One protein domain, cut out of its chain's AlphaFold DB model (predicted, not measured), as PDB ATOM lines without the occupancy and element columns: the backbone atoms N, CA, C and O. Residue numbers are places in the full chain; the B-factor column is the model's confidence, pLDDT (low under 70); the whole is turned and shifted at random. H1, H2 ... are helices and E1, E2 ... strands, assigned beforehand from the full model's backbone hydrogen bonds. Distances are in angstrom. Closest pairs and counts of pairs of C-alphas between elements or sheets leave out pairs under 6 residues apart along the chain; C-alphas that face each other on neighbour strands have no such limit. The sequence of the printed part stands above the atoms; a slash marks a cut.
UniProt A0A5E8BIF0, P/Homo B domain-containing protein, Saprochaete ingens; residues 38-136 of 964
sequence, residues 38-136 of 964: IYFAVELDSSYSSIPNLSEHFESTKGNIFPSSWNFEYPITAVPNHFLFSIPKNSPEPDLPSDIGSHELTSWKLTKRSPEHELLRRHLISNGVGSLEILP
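Overview. This is residues 38 to 136 of the 964 residues of the protein "P/Homo B domain-containing protein" of Saprochaete ingens (UniProt A0A5E8BIF0). A strongly twisted antiparallel sheet, in the order E2, E3, E1, E4, has helix H1 over edge strand E2 and helix H2 near the other edge strand, E4. The long link from E3 to H2 loops outward, and its residues 107 to 112 stick out. The printed part has 99 residues, with E1, H1, E2, E3, H2 and E4 along the chain; the class is mixed, helices and strands, with under half of the residues in named elements. The whole is compact, with a radius of gyration of the C-alphas of 13.2 A, but elongated, spanning 41 by 26 by 25 A.

Along the chain. E1, residues 38 to 44, begins at C-alpha 38 (-51.022, 11.966, -30.148) and measures 18.8 A. E3, residues 82 to 88, measures 20.3 A; E2, residues 71 to 75, 12.1 A; E4, residues 129 to 134, 14.1 A, ending at (-44.471, 13.979, -27.439). H1, residues 54 to 61, measures 10.4 A; H2, residues 115 to 126, 16.7 A.

Arrangement. E2 and E3 form a hairpin, with N 73 and O 84 2.9 A apart. Between E3 and E1, N 40 and O 85 are 2.9 A apart; between E1 and E4, N 43 and O 131 are 3.0 A apart. H1 is on the sheet at a height of 9.4 A, over E2, only just along it at 27 degrees on the local plane; their closest C-alphas, Phe 58 and Phe 72, are 6.5 A apart. H2 only grazes the sheet with residues 121 to 125. H1 and H2 are apart. E1, H1, E2 and E3, H2, E4 are split strand-helix-strand units, each with another strand between its two strands and a right-handed crossover. In both helices every O i to N i+4 pair is within hydrogen-bond range.

Size, cuts and confidence. The farthest C-alphas, Pro 52 and Leu 110, are 41.0 A apart. The printed part has no cut. The link from E3 to H2, 26 residues, is long. Low confidence, under 70, falls at residues 52, 78, 92 to 95 and 98 to 114.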
ATOM      1  N   ILE A  38     -52.217  11.395 -30.783       81.31
ATOM      2  CA  ILE A  38     -51.022  11.966 -30.148       81.31
ATOM      3  C   ILE A  38     -49.821  11.276 -30.781       81.31
ATOM      4  O   ILE A  38     -49.672  10.067 -30.619       81.31
ATOM      5  N   TYR A  39     -48.991  12.037 -31.487       86.62
ATOM      6  CA  TYR A  39     -47.751  11.554 -32.091       86.62
ATOM      7  C   TYR A  39     -46.574  11.773 -31.140       86.62
ATOM      8  O   TYR A  39     -46.506  12.791 -30.446       86.62
ATOM      9  N   PHE A  40     -45.649  10.821 -31.105       89.12
ATOM     10  CA  PHE A  40     -44.446  10.890 -30.284       89.12
ATOM     11  C   PHE A  40     -43.279  10.181 -30.973       89.12
ATOM     12  O   PHE A  40     -43.439   9.120 -31.579       89.12
ATOM     13  N   ALA A  41     -42.100  10.794 -30.892       86.81
ATOM     14  CA  ALA A  41     -40.855  10.195 -31.343       86.81
ATOM     15  C   ALA A  41     -40.295   9.300 -30.231       86.81
ATOM     16  O   ALA A  41     -40.281   9.690 -29.062       86.81
ATOM     17  N   VAL A  42     -39.826   8.112 -30.603       90.06
ATOM     18  CA  VAL A  42     -39.169   7.153 -29.713       90.06
ATOM     19  C   VAL A  42     -37.766   6.888 -30.248       90.06
ATOM     20  O   VAL A  42     -37.606   6.424 -31.376       90.06
ATOM     21  N   GLU A  43     -36.754   7.198 -29.448       89.62
ATOM     22  CA  GLU A  43     -35.357   6.848 -29.713       89.62
ATOM     23  C   GLU A  43     -35.109   5.433 -29.190       89.62
ATOM     24  O   GLU A  43     -35.343   5.157 -28.010       89.62
ATOM     25  N   LEU A  44     -34.667   4.536 -30.069       88.69
ATOM     26  CA  LEU A  44     -34.379   3.140 -29.744       88.69
ATOM     27  C   LEU A  44     -32.887   2.829 -29.890       88.69
ATOM     28  O   LEU A  44     -32.155   3.533 -30.587       88.69
ATOM     29  N   ASP A  45     -32.440   1.735 -29.278       84.69
ATOM     30  CA  ASP A  45     -31.091   1.210 -29.489       84.69
ATOM     31  C   ASP A  45     -30.811   0.920 -30.977       84.69
ATOM     32  O   ASP A  45     -31.678   0.489 -31.742       84.69
ATOM     33  N   SER A  46     -29.551   1.098 -31.385       80.06
ATOM     34  CA  SER A  46     -29.095   0.917 -32.778       80.06
ATOM     35  C   SER A  46     -29.334  -0.487 -33.356       80.06
ATOM     36  O   SER A  46     -29.344  -0.661 -34.575       80.06
ATOM     37  N   SER A  47     -29.593  -1.482 -32.502       80.44
ATOM     38  CA  SER A  47     -30.043  -2.820 -32.890       80.44
ATOM     39  C   SER A  47     -31.349  -2.789 -33.696       80.44
ATOM     40  O   SER A  47     -31.450  -3.492 -34.704       80.44
ATOM     41  N   TYR A  48     -32.315  -1.939 -33.329       80.25
ATOM     42  CA  TYR A  48     -33.601  -1.824 -34.027       80.25
ATOM     43  C   TYR A  48     -33.442  -1.308 -35.464       80.25
ATOM     44  O   TYR A  48     -34.106  -1.803 -36.373       80.25
ATOM     45  N   SER A  49     -32.492  -0.400 -35.711       74.19
ATOM     46  CA  SER A  49     -32.182   0.137 -37.047       74.19
ATOM     47  C   SER A  49     -31.647  -0.911 -38.038       74.19
ATOM     48  O   SER A  49     -31.578  -0.634 -39.233       74.19
ATOM     49  N   SER A  50     -31.294  -2.116 -37.572       76.56
ATOM     50  CA  SER A  50     -30.853  -3.236 -38.422       76.56
ATOM     51  C   SER A  50     -31.992  -4.156 -38.901       76.56
ATOM     52  O   SER A  50     -31.756  -5.067 -39.697       76.56
ATOM     53  N   ILE A  51     -33.229  -3.947 -38.432       81.94
ATOM     54  CA  ILE A  51     -34.351  -4.872 -38.649       81.94
ATOM     55  C   ILE A  51     -34.992  -4.654 -40.037       81.94
ATOM     56  O   ILE A  51     -35.556  -3.589 -40.289       81.94
ATOM     57  N   PRO A  52     -35.002  -5.658 -40.940       69.56
ATOM     58  CA  PRO A  52     -35.402  -5.466 -42.340       69.56
ATOM     59  C   PRO A  52     -36.917  -5.318 -42.578       69.56
ATOM     60  O   PRO A  52     -37.320  -4.993 -43.693       69.56
ATOM     61  N   ASN A  53     -37.765  -5.538 -41.566       82.50
ATOM     62  CA  ASN A  53     -39.193  -5.201 -41.614       82.50
ATOM     63  C   ASN A  53     -39.674  -4.630 -40.268       82.50
ATOM     64  O   ASN A  53     -40.253  -5.332 -39.439       82.50
ATOM     65  N   LEU A  54     -39.416  -3.338 -40.052       82.69
ATOM     66  CA  LEU A  54     -39.771  -2.620 -38.822       82.69
ATOM     67  C   LEU A  54     -41.274  -2.670 -38.503       82.69
ATOM     68  O   LEU A  54     -41.638  -2.853 -37.349       82.69
ATOM     69  N   SER A  55     -42.150  -2.550 -39.506       81.94
ATOM     70  CA  SER A  55     -43.605  -2.521 -39.281       81.94
ATOM     71  C   SER A  55     -44.128  -3.855 -38.732       81.94
ATOM     72  O   SER A  55     -44.839  -3.878 -37.728       81.94
ATOM     73  N   GLU A  56     -43.699  -4.977 -39.317       84.06
ATOM     74  CA  GLU A  56     -44.027  -6.323 -38.819       84.06
ATOM     75  C   GLU A  56     -43.362  -6.611 -37.461       84.06
ATOM     76  O   GLU A  56     -43.960  -7.247 -36.590       84.06
ATOM     77  N   HIS A  57     -42.151  -6.096 -37.230       85.38
ATOM     78  CA  HIS A  57     -41.478  -6.213 -35.938       85.38
ATOM     79  C   HIS A  57     -42.221  -5.464 -34.817       85.38
ATOM     80  O   HIS A  57     -42.469  -6.036 -33.755       85.38
ATOM     81  N   PHE A  58     -42.636  -4.215 -35.039       86.38
ATOM     82  CA  PHE A  58     -43.368  -3.455 -34.025       86.38
ATOM     83  C   PHE A  58     -44.779  -4.003 -33.787       86.38
ATOM     84  O   PHE A  58     -45.193  -4.100 -32.634       86.38
ATOM     85  N   GLU A  59     -45.490  -4.469 -34.820       84.25
ATOM     86  CA  GLU A  59     -46.806  -5.097 -34.620       84.25
ATOM     87  C   GLU A  59     -46.699  -6.478 -33.932       84.25
ATOM     88  O   GLU A  59     -47.581  -6.840 -33.157       84.25
ATOM     89  N   SER A  60     -45.605  -7.230 -34.128       83.88
ATOM     90  CA  SER A  60     -45.365  -8.510 -33.423       83.88
ATOM     91  C   SER A  60     -44.856  -8.362 -31.981       83.88
ATOM     92  O   SER A  60     -45.034  -9.273 -31.169       83.88
ATOM     93  N   THR A  61     -44.259  -7.219 -31.632       82.50
ATOM     94  CA  THR A  61     -43.802  -6.894 -30.264       82.50
ATOM     95  C   THR A  61     -44.823  -6.078 -29.456       82.50
ATOM     96  O   THR A  61     -44.662  -5.905 -28.242       82.50
ATOM     97  N   LYS A  62     -45.911  -5.639 -30.095       83.69
ATOM     98  CA  LYS A  62     -47.076  -4.966 -29.505       83.69
ATOM     99  C   LYS A  62     -47.735  -5.818 -28.414       83.69
ATOM    100  O   LYS A  62     -47.988  -7.006 -28.594       83.69
ATOM    101  N   GLY A  63     -47.988  -5.216 -27.255       75.25
ATOM    102  CA  GLY A  63     -48.475  -5.898 -26.052       75.25
ATOM    103  C   GLY A  63     -47.415  -6.690 -25.268       75.25
ATOM    104  O   GLY A  63     -47.727  -7.149 -24.172       75.25
ATOM    105  N   ASN A  64     -46.181  -6.828 -25.777       80.38
ATOM    106  CA  ASN A  64     -45.058  -7.476 -25.077       80.38
ATOM    107  C   ASN A  64     -43.957  -6.473 -24.692       80.38
ATOM    108  O   ASN A  64     -43.561  -6.409 -23.532       80.38
ATOM    109  N   ILE A  65     -43.468  -5.684 -25.655       80.12
ATOM    110  CA  ILE A  65     -42.449  -4.640 -25.449       80.12
ATOM    111  C   ILE A  65     -43.123  -3.267 -25.425       80.12
ATOM    112  O   ILE A  65     -43.028  -2.542 -24.437       80.12
ATOM    113  N   PHE A  66     -43.861  -2.943 -26.489       84.44
ATOM    114  CA  PHE A  66     -44.585  -1.681 -26.631       84.44
ATOM    115  C   PHE A  66     -46.065  -1.851 -26.236       84.44
ATOM    116  O   PHE A  66     -46.639  -2.905 -26.524       84.44
ATOM    117  N   PRO A  67     -46.709  -0.860 -25.588       84.56
ATOM    118  CA  PRO A  67     -48.125  -0.925 -25.221       84.56
ATOM    119  C   PRO A  67     -49.068  -1.201 -26.395       84.56
ATOM    120  O   PRO A  67     -48.801  -0.845 -27.541       84.56
ATOM    121  N   SER A  68     -50.212  -1.818 -26.101       82.50
ATOM    122  CA  SER A  68     -51.180  -2.252 -27.114       82.50
ATOM    123  C   SER A  68     -51.810  -1.119 -27.925       82.50
ATOM    124  O   SER A  68     -52.181  -1.350 -29.078       82.50
ATOM    125  N   SER A  69     -51.942   0.088 -27.362       82.31
ATOM    126  CA  SER A  69     -52.506   1.233 -28.085       82.31
ATOM    127  C   SER A  69     -51.516   1.934 -29.018       82.31
ATOM    128  O   SER A  69     -51.955   2.704 -29.876       82.31
ATOM    129  N   TRP A  70     -50.207   1.673 -28.879       87.88
ATOM    130  CA  TRP A  70     -49.163   2.305 -29.686       87.88
ATOM    131  C   TRP A  70     -49.172   1.750 -31.106       87.88
ATOM    132  O   TRP A  70     -49.139   0.541 -31.322       87.88
ATOM    133  N   ASN A  71     -49.173   2.644 -32.087       88.56
ATOM    134  CA  ASN A  71     -49.084   2.291 -33.497       88.56
ATOM    135  C   ASN A  71     -47.774   2.854 -34.027       88.56
ATOM    136  O   ASN A  71     -47.513   4.043 -33.862       88.56
ATOM    137  N   PHE A  72     -46.949   1.996 -34.619       90.00
ATOM    138  CA  PHE A  72     -45.778   2.430 -35.363       90.00
ATOM    139  C   PHE A  72     -46.234   3.066 -36.678       90.00
ATOM    140  O   PHE A  72     -47.003   2.453 -37.418       90.00
ATOM    141  N   GLU A  73     -45.765   4.279 -36.955       90.00
ATOM    142  CA  GLU A  73     -46.097   5.011 -38.177       90.00
ATOM    143  C   GLU A  73     -44.985   4.808 -39.223       90.00
ATOM    144  O   GLU A  73     -45.228   4.225 -40.279       90.00
ATOM    145  N   TYR A  74     -43.754   5.249 -38.925       86.88
ATOM    146  CA  TYR A  74     -42.586   5.146 -39.813       86.88
ATOM    147  C   TYR A  74     -41.258   5.476 -39.082       86.88
ATOM    148  O   TYR A  74     -41.282   6.107 -38.021       86.88
ATOM    149  N   PRO A  75     -40.073   5.092 -39.609       85.31
ATOM    150  CA  PRO A  75     -38.788   5.539 -39.060       85.31
ATOM    151  C   PRO A  75     -38.518   7.017 -39.395       85.31
ATOM    152  O   PRO A  75     -38.730   7.456 -40.528       85.31
ATOM    153  N   ILE A  76     -38.011   7.791 -38.435       82.31
ATOM    154  CA  ILE A  76     -37.712   9.223 -38.598       82.31
ATOM    155  C   ILE A  76     -36.312   9.360 -39.209       82.31
ATOM    156  O   ILE A  76     -35.333   9.641 -38.526       82.31
ATOM    157  N   THR A  77     -36.211   9.165 -40.524       76.94
ATOM    158  CA  THR A  77     -34.933   9.102 -41.267       76.94
ATOM    159  C   THR A  77     -34.026  10.335 -41.142       76.94
ATOM    160  O   THR A  77     -32.851  10.248 -41.483       76.94
ATOM    161  N   ALA A  78     -34.539  11.464 -40.643       67.50
ATOM    162  CA  ALA A  78     -33.772  12.682 -40.381       67.50
ATOM    163  C   ALA A  78     -32.861  12.605 -39.138       67.50
ATOM    164  O   ALA A  78     -31.922  13.395 -39.036       67.50
ATOM    165  N   VAL A  79     -33.136  11.690 -38.196       74.50
ATOM    166  CA  VAL A  79     -32.364  11.516 -36.953       74.50
ATOM    167  C   VAL A  79     -32.159  10.013 -36.686       74.50
ATOM    168  O   VAL A  79     -33.142   9.292 -36.503       74.50
ATOM    169  N   PRO A  80     -30.911   9.502 -36.657       81.00
ATOM    170  CA  PRO A  80     -30.642   8.071 -36.504       81.00
ATOM    171  C   PRO A  80     -31.329   7.429 -35.292       81.00
ATOM    172  O   PRO A  80     -31.384   8.008 -34.209       81.00
ATOM    173  N   ASN A  81     -31.832   6.207 -35.476       85.62
ATOM    174  CA  ASN A  81     -32.521   5.395 -34.461       85.62
ATOM    175  C   ASN A  81     -33.780   6.031 -33.822       85.62
ATOM    176  O   ASN A  81     -34.234   5.558 -32.781       85.62
ATOM    177  N   HIS A  82     -34.361   7.077 -34.422       88.00
ATOM    178  CA  HIS A  82     -35.639   7.642 -33.980       88.00
ATOM    179  C   HIS A  82     -36.795   7.108 -34.834       88.00
ATOM    180  O   HIS A  82     -36.701   6.997 -36.059       88.00
ATOM    181  N   PHE A  83     -37.913   6.789 -34.189       91.25
ATOM    182  CA  PHE A  83     -39.068   6.125 -34.792       91.25
ATOM    183  C   PHE A  83     -40.357   6.838 -34.375       91.25
ATOM    184  O   PHE A  83     -40.514   7.205 -33.211       91.25
ATOM    185  N   LEU A  84     -41.277   7.064 -35.317       89.75
ATOM    186  CA  LEU A  84     -42.539   7.742 -35.040       89.75
ATOM    187  C   LEU A  84     -43.604   6.731 -34.620       89.75
ATOM    188  O   LEU A  84     -43.888   5.772 -35.342       89.75
ATOM    189  N   PHE A  85     -44.231   6.996 -33.480       91.62
ATOM    190  CA  PHE A  85     -45.390   6.267 -32.983       91.62
ATOM    191  C   PHE A  85     -46.565   7.221 -32.748       91.62
ATOM    192  O   PHE A  85     -46.387   8.433 -32.591       91.62
ATOM    193  N   SER A  86     -47.782   6.680 -32.681       90.06
ATOM    194  CA  SER A  86     -48.929   7.432 -32.172       90.06
ATOM    195  C   SER A  86     -49.966   6.586 -31.429       90.06
ATOM    196  O   SER A  86     -50.107   5.377 -31.648       90.06
ATOM    197  N   ILE A  87     -50.722   7.253 -30.551       88.94
ATOM    198  CA  ILE A  87     -51.885   6.704 -29.842       88.94
ATOM    199  C   ILE A  87     -53.154   7.516 -30.154       88.94
ATOM    200  O   ILE A  87     -53.073   8.733 -30.348       88.94
ATOM    201  N   PRO A  88     -54.352   6.906 -30.165       86.19
ATOM    202  CA  PRO A  88     -55.610   7.652 -30.190       86.19
ATOM    203  C   PRO A  88     -55.779   8.489 -28.912       86.19
ATOM    204  O   PRO A  88     -55.570   7.976 -27.813       86.19
ATOM    205  N   LYS A  89     -56.248   9.740 -29.015       77.56
ATOM    206  CA  LYS A  89     -56.482  10.616 -27.840       77.56
ATOM    207  C   LYS A  89     -57.513  10.082 -26.840       77.56
ATOM    208  O   LYS A  89     -57.513  10.497 -25.689       77.56
ATOM    209  N   ASN A  90     -58.368   9.159 -27.279       75.88
ATOM    210  CA  ASN A  90     -59.381   8.493 -26.457       75.88
ATOM    211  C   ASN A  90     -58.918   7.107 -25.949       75.88
ATOM    212  O   ASN A  90     -59.756   6.271 -25.609       75.88
ATOM    213  N   SER A  91     -57.608   6.822 -25.962       71.69
ATOM    214  CA  SER A  91     -57.045   5.571 -25.435       71.69
ATOM    215  C   SER A  91     -57.256   5.466 -23.912       71.69
ATOM    216  O   SER A  91     -57.088   6.468 -23.217       71.69
ATOM    217  N   PRO A  92     -57.604   4.283 -23.367       57.16
ATOM    218  CA  PRO A  92     -57.744   4.063 -21.925       57.16
ATOM    219  C   PRO A  92     -56.416   3.713 -21.215       57.16
ATOM    220  O   PRO A  92     -56.442   3.322 -20.051       57.16
ATOM    221  N   GLU A  93     -55.277   3.774 -21.912       60.75
ATOM    222  CA  GLU A  93     -53.944   3.488 -21.355       60.75
ATOM    223  C   GLU A  93     -53.399   4.651 -20.485       60.75
ATOM    224  O   GLU A  93     -53.853   5.788 -20.627       60.75
ATOM    225  N   PRO A  94     -52.450   4.391 -19.559       57.66
ATOM    226  CA  PRO A  94     -51.857   5.423 -18.698       57.66
ATOM    227  C   PRO A  94     -51.032   6.466 -19.475       57.66
ATOM    228  O   PRO A  94     -50.553   6.198 -20.577       57.66
ATOM    229  N   ASP A  95     -50.818   7.634 -18.854       65.12
ATOM    230  CA  ASP A  95     -50.035   8.749 -19.410       65.12
ATOM    231  C   ASP A  95     -48.685   8.288 -19.995       65.12
ATOM    232  O   ASP A  95     -47.920   7.579 -19.329       65.12
ATOM    233  N   LEU A  96     -48.373   8.739 -21.217       73.88
ATOM    234  CA  LEU A  96     -47.108   8.447 -21.902       73.88
ATOM    235  C   LEU A  96     -45.900   8.877 -21.042       73.88
ATOM    236  O   LEU A  96     -45.867  10.021 -20.578       73.88
ATOM    237  N   PRO A  97     -44.878   8.019 -20.858       71.25
ATOM    238  CA  PRO A  97     -43.677   8.352 -20.094       71.25
ATOM    239  C   PRO A  97     -42.708   9.208 -20.924       71.25
ATOM    240  O   PRO A  97     -41.625   8.774 -21.307       71.25
ATOM    241  N   SER A  98     -43.094  10.459 -21.187       63.38
ATOM    242  CA  SER A  98     -42.259  11.480 -21.845       63.38
ATOM    243  C   SER A  98     -41.169  12.075 -20.940       63.38
ATOM    244  O   SER A  98     -40.538  13.075 -21.283       63.38
ATOM    245  N   ASP A  99     -40.931  11.455 -19.778       60.66
ATOM    246  CA  ASP A  99     -39.780  11.681 -18.901       60.66
ATOM    247  C   ASP A  99     -38.656  10.640 -19.122       60.66
ATOM    248  O   ASP A  99     -37.733  10.535 -18.308       60.66
ATOM    249  N   ILE A 100     -38.733   9.835 -20.192       69.19
ATOM    250  CA  ILE A 100     -37.631   8.985 -20.664       69.19
ATOM    251  C   ILE A 100     -36.741   9.822 -21.592       69.19
ATOM    252  O   ILE A 100     -37.207  10.361 -22.593       69.19
ATOM    253  N   GLY A 101     -35.456   9.935 -21.249       55.66
ATOM    254  CA  GLY A 101     -34.423  10.626 -22.036       55.66
ATOM    255  C   GLY A 101     -34.514  12.157 -22.099       55.66
ATOM    256  O   GLY A 101     -33.544  12.805 -22.487       55.66
ATOM    257  N   SER A 102     -35.626  12.762 -21.682       52.19
ATOM    258  CA  SER A 102     -35.794  14.215 -21.655       52.19
ATOM    259  C   SER A 102     -35.090  14.856 -20.449       52.19
ATOM    260  O   SER A 102     -35.406  14.596 -19.288       52.19
ATOM    261  N   HIS A 103     -34.147  15.763 -20.724       45.41
ATOM    262  CA  HIS A 103     -33.600  16.678 -19.710       45.41
ATOM    263  C   HIS A 103     -34.565  17.840 -19.388       45.41
ATOM    264  O   HIS A 103     -34.377  18.546 -18.397       45.41
ATOM    265  N   GLU A 104     -35.624  18.020 -20.184       40.59
ATOM    266  CA  GLU A 104     -36.733  18.928 -19.891       40.59
ATOM    267  C   GLU A 104     -37.988  18.163 -19.457       40.59
ATOM    268  O   GLU A 104     -38.671  17.537 -20.267       40.59
ATOM    269  N   LEU A 105     -38.350  18.281 -18.175       36.91
ATOM    270  CA  LEU A 105     -39.674  17.886 -17.695       36.91
ATOM    271  C   LEU A 105     -40.730  18.832 -18.288       36.91
ATOM    272  O   LEU A 105     -40.991  19.919 -17.762       36.91
ATOM    273  N   THR A 106     -41.326  18.413 -19.405       34.53
ATOM    274  CA  THR A 106     -42.396  19.150 -20.089       34.53
ATOM    275  C   THR A 106     -43.621  19.344 -19.186       34.53
ATOM    276  O   THR A 106     -43.830  18.648 -18.190       34.53
ATOM    277  N   SER A 107     -44.425  20.371 -19.476       40.12
ATOM    278  CA  SER A 107     -45.276  21.012 -18.468       40.12
ATOM    279  C   SER A 107     -46.588  20.287 -18.144       40.12
ATOM    280  O   SER A 107     -47.672  20.786 -18.456       40.12
ATOM    281  N   TRP A 108     -46.497  19.173 -17.422       37.16
ATOM    282  CA  TRP A 108     -47.627  18.539 -16.740       37.16
ATOM    283  C   TRP A 108     -47.454  18.612 -15.218       37.16
ATOM    284  O   TRP A 108     -46.360  18.804 -14.691       37.16
ATOM    285  N   LYS A 109     -48.576  18.587 -14.490       35.56
ATOM    286  CA  LYS A 109     -48.602  18.862 -13.043       35.56
ATOM    287  C   LYS A 109     -47.791  17.813 -12.280       35.56
ATOM    288  O   LYS A 109     -47.891  16.631 -12.601       35.56
ATOM    289  N   LEU A 110     -47.125  18.234 -11.196       38.38
ATOM    290  CA  LEU A 110     -46.571  17.356 -10.151       38.38
ATOM    291  C   LEU A 110     -47.702  16.593  -9.439       38.38
ATOM    292  O   LEU A 110     -48.127  16.905  -8.328       38.38
ATOM    293  N   THR A 111     -48.213  15.596 -10.145       41.94
ATOM    294  CA  THR A 111     -49.251  14.669  -9.719       41.94
ATOM    295  C   THR A 111     -48.546  13.414  -9.228       41.94
ATOM    296  O   THR A 111     -47.500  13.026  -9.750       41.94
ATOM    297  N   LYS A 112     -49.076  12.783  -8.183       44.66
ATOM    298  CA  LYS A 112     -48.452  11.609  -7.569       44.66
ATOM    299  C   LYS A 112     -48.465  10.449  -8.581       44.66
ATOM    300  O   LYS A 112     -49.536   9.899  -8.818       44.66
ATOM    301  N   ARG A 113     -47.304  10.139  -9.187       60.03
ATOM    302  CA  ARG A 113     -47.144   9.133 -10.261       60.03
ATOM    303  C   ARG A 113     -47.903   7.846  -9.929       60.03
ATOM    304  O   ARG A 113     -47.788   7.345  -8.806       60.03
ATOM    305  N   SER A 114     -48.655   7.307 -10.888       65.44
ATOM    306  CA  SER A 114     -49.280   5.994 -10.712       65.44
ATOM    307  C   SER A 114     -48.199   4.897 -10.702       65.44
ATOM    308  O   SER A 114     -47.177   5.038 -11.381       65.44
ATOM    309  N   PRO A 115     -48.397   3.788  -9.962       71.00
ATOM    310  CA  PRO A 115     -47.477   2.650 -10.016       71.00
ATOM    311  C   PRO A 115     -47.338   2.068 -11.431       71.00
ATOM    312  O   PRO A 115     -46.270   1.597 -11.802       71.00
ATOM    313  N   GLU A 116     -48.407   2.136 -12.225       70.56
ATOM    314  CA  GLU A 116     -48.488   1.614 -13.593       70.56
ATOM    315  C   GLU A 116     -47.595   2.393 -14.571       70.56
ATOM    316  O   GLU A 116     -46.851   1.783 -15.335       70.56
ATOM    317  N   HIS A 117     -47.593   3.728 -14.493       76.12
ATOM    318  CA  HIS A 117     -46.729   4.589 -15.311       76.12
ATOM    319  C   HIS A 117     -45.239   4.341 -15.015       76.12
ATOM    320  O   HIS A 117     -44.431   4.206 -15.929       76.12
ATOM    321  N   GLU A 118     -44.872   4.201 -13.738       74.56
ATOM    322  CA  GLU A 118     -43.493   3.909 -13.319       74.56
ATOM    323  C   GLU A 118     -43.035   2.489 -13.722       74.56
ATOM    324  O   GLU A 118     -41.864   2.288 -14.049       74.56
ATOM    325  N   LEU A 119     -43.945   1.506 -13.747       80.56
ATOM    326  CA  LEU A 119     -43.664   0.161 -14.266       80.56
ATOM    327  C   LEU A 119     -43.447   0.177 -15.786       80.56
ATOM    328  O   LEU A 119     -42.438  -0.354 -16.252       80.56
ATOM    329  N   LEU A 120     -44.335   0.832 -16.543       80.69
ATOM    330  CA  LEU A 120     -44.197   0.994 -17.995       80.69
ATOM    331  C   LEU A 120     -42.885   1.705 -18.359       80.69
ATOM    332  O   LEU A 120     -42.150   1.244 -19.230       80.69
ATOM    333  N   ARG A 121     -42.553   2.786 -17.644       81.69
ATOM    334  CA  ARG A 121     -41.316   3.554 -17.834       81.69
ATOM    335  C   ARG A 121     -40.065   2.677 -17.745       81.69
ATOM    336  O   ARG A 121     -39.194   2.756 -18.607       81.69
ATOM    337  N   ARG A 122     -39.973   1.828 -16.714       81.62
ATOM    338  CA  ARG A 122     -38.835   0.908 -16.530       81.62
ATOM    339  C   ARG A 122     -38.803  -0.183 -17.591       81.62
ATOM    340  O   ARG A 122     -37.726  -0.488 -18.089       81.62
ATOM    341  N   HIS A 123     -39.966  -0.735 -17.943       85.19
ATOM    342  CA  HIS A 123     -40.093  -1.762 -18.978       85.19
ATOM    343  C   HIS A 123     -39.542  -1.265 -20.318       85.19
ATOM    344  O   HIS A 123     -38.662  -1.909 -20.885       85.19
ATOM    345  N   LEU A 124     -39.968  -0.079 -20.763       85.75
ATOM    346  CA  LEU A 124     -39.487   0.551 -21.997       85.75
ATOM    347  C   LEU A 124     -37.965   0.765 -21.986       85.75
ATOM    348  O   LEU A 124     -37.284   0.311 -22.902       85.75
ATOM    349  N   ILE A 125     -37.413   1.367 -20.924       83.75
ATOM    350  CA  ILE A 125     -35.957   1.572 -20.786       83.75
ATOM    351  C   ILE A 125     -35.204   0.231 -20.850       83.75
ATOM    352  O   ILE A 125     -34.215   0.112 -21.564       83.75
ATOM    353  N   SER A 126     -35.697  -0.809 -20.166       86.06
ATOM    354  CA  SER A 126     -35.069  -2.143 -20.166       86.06
ATOM    355  C   SER A 126     -35.154  -2.907 -21.497       86.06
ATOM    356  O   SER A 126     -34.486  -3.926 -21.643       86.06
ATOM    357  N   ASN A 127     -35.941  -2.419 -22.463       86.81
ATOM    358  CA  ASN A 127     -36.041  -2.964 -23.822       86.81
ATOM    359  C   ASN A 127     -35.434  -2.017 -24.883       86.81
ATOM    360  O   ASN A 127     -35.743  -2.139 -26.071       86.81
ATOM    361  N   GLY A 128     -34.565  -1.089 -24.466       83.56
ATOM    362  CA  GLY A 128     -33.777  -0.251 -25.372       83.56
ATOM    363  C   GLY A 128     -34.468   1.026 -25.846       83.56
ATOM    364  O   GLY A 128     -34.188   1.477 -26.952       83.56
ATOM    365  N   VAL A 129     -35.378   1.606 -25.052       87.00
ATOM    366  CA  VAL A 129     -35.915   2.960 -25.297       87.00
ATOM    367  C   VAL A 129     -35.026   4.005 -24.618       87.00
ATOM    368  O   VAL A 129     -35.030   4.126 -23.390       87.00
ATOM    369  N   GLY A 130     -34.289   4.777 -25.420       79.19
ATOM    370  CA  GLY A 130     -33.385   5.835 -24.960       79.19
ATOM    371  C   GLY A 130     -34.092   7.152 -24.625       79.19
ATOM    372  O   GLY A 130     -33.761   7.789 -23.622       79.19
ATOM    373  N   SER A 131     -35.092   7.552 -25.419       84.00
ATOM    374  CA  SER A 131     -35.922   8.740 -25.163       84.00
ATOM    375  C   SER A 131     -37.328   8.644 -25.770       84.00
ATOM    376  O   SER A 131     -37.574   7.844 -26.676       84.00
ATOM    377  N   LEU A 132     -38.262   9.446 -25.242       87.62
ATOM    378  CA  LEU A 132     -39.637   9.569 -25.740       87.62
ATOM    379  C   LEU A 132     -40.102  11.037 -25.697       87.62
ATOM    380  O   LEU A 132     -40.323  11.593 -24.621       87.62
ATOM    381  N   GLU A 133     -40.299  11.657 -26.864       81.38
ATOM    382  CA  GLU A 133     -40.746  13.055 -27.012       81.38
ATOM    383  C   GLU A 133     -42.166  13.105 -27.603       81.38
ATOM    384  O   GLU A 133     -42.401  12.619 -28.708       81.38
ATOM    385  N   ILE A 134     -43.126  13.717 -26.895       84.38
ATOM    386  CA  ILE A 134     -44.471  13.979 -27.439       84.38
ATOM    387  C   ILE A 134     -44.396  15.188 -28.371       84.38
ATOM    388  O   ILE A 134     -44.044  16.285 -27.935       84.38
ATOM    389  N   LEU A 135     -44.762  15.002 -29.638       76.56
ATOM    390  CA  LEU A 135     -44.602  16.033 -30.659       76.56
ATOM    391  C   LEU A 135     -45.700  17.110 -30.549       76.56
ATOM    392  O   LEU A 135     -46.887  16.775 -30.458       76.56
ATOM    393  N   PRO A 136     -45.343  18.408 -30.584       70.06
ATOM    394  CA  PRO A 136     -46.320  19.490 -30.578       70.06
ATOM    395  C   PRO A 136     -47.067  19.590 -31.925       70.06
ATOM    396  O   PRO A 136     -46.514  19.223 -32.964       70.06
TER     397      PRO A 136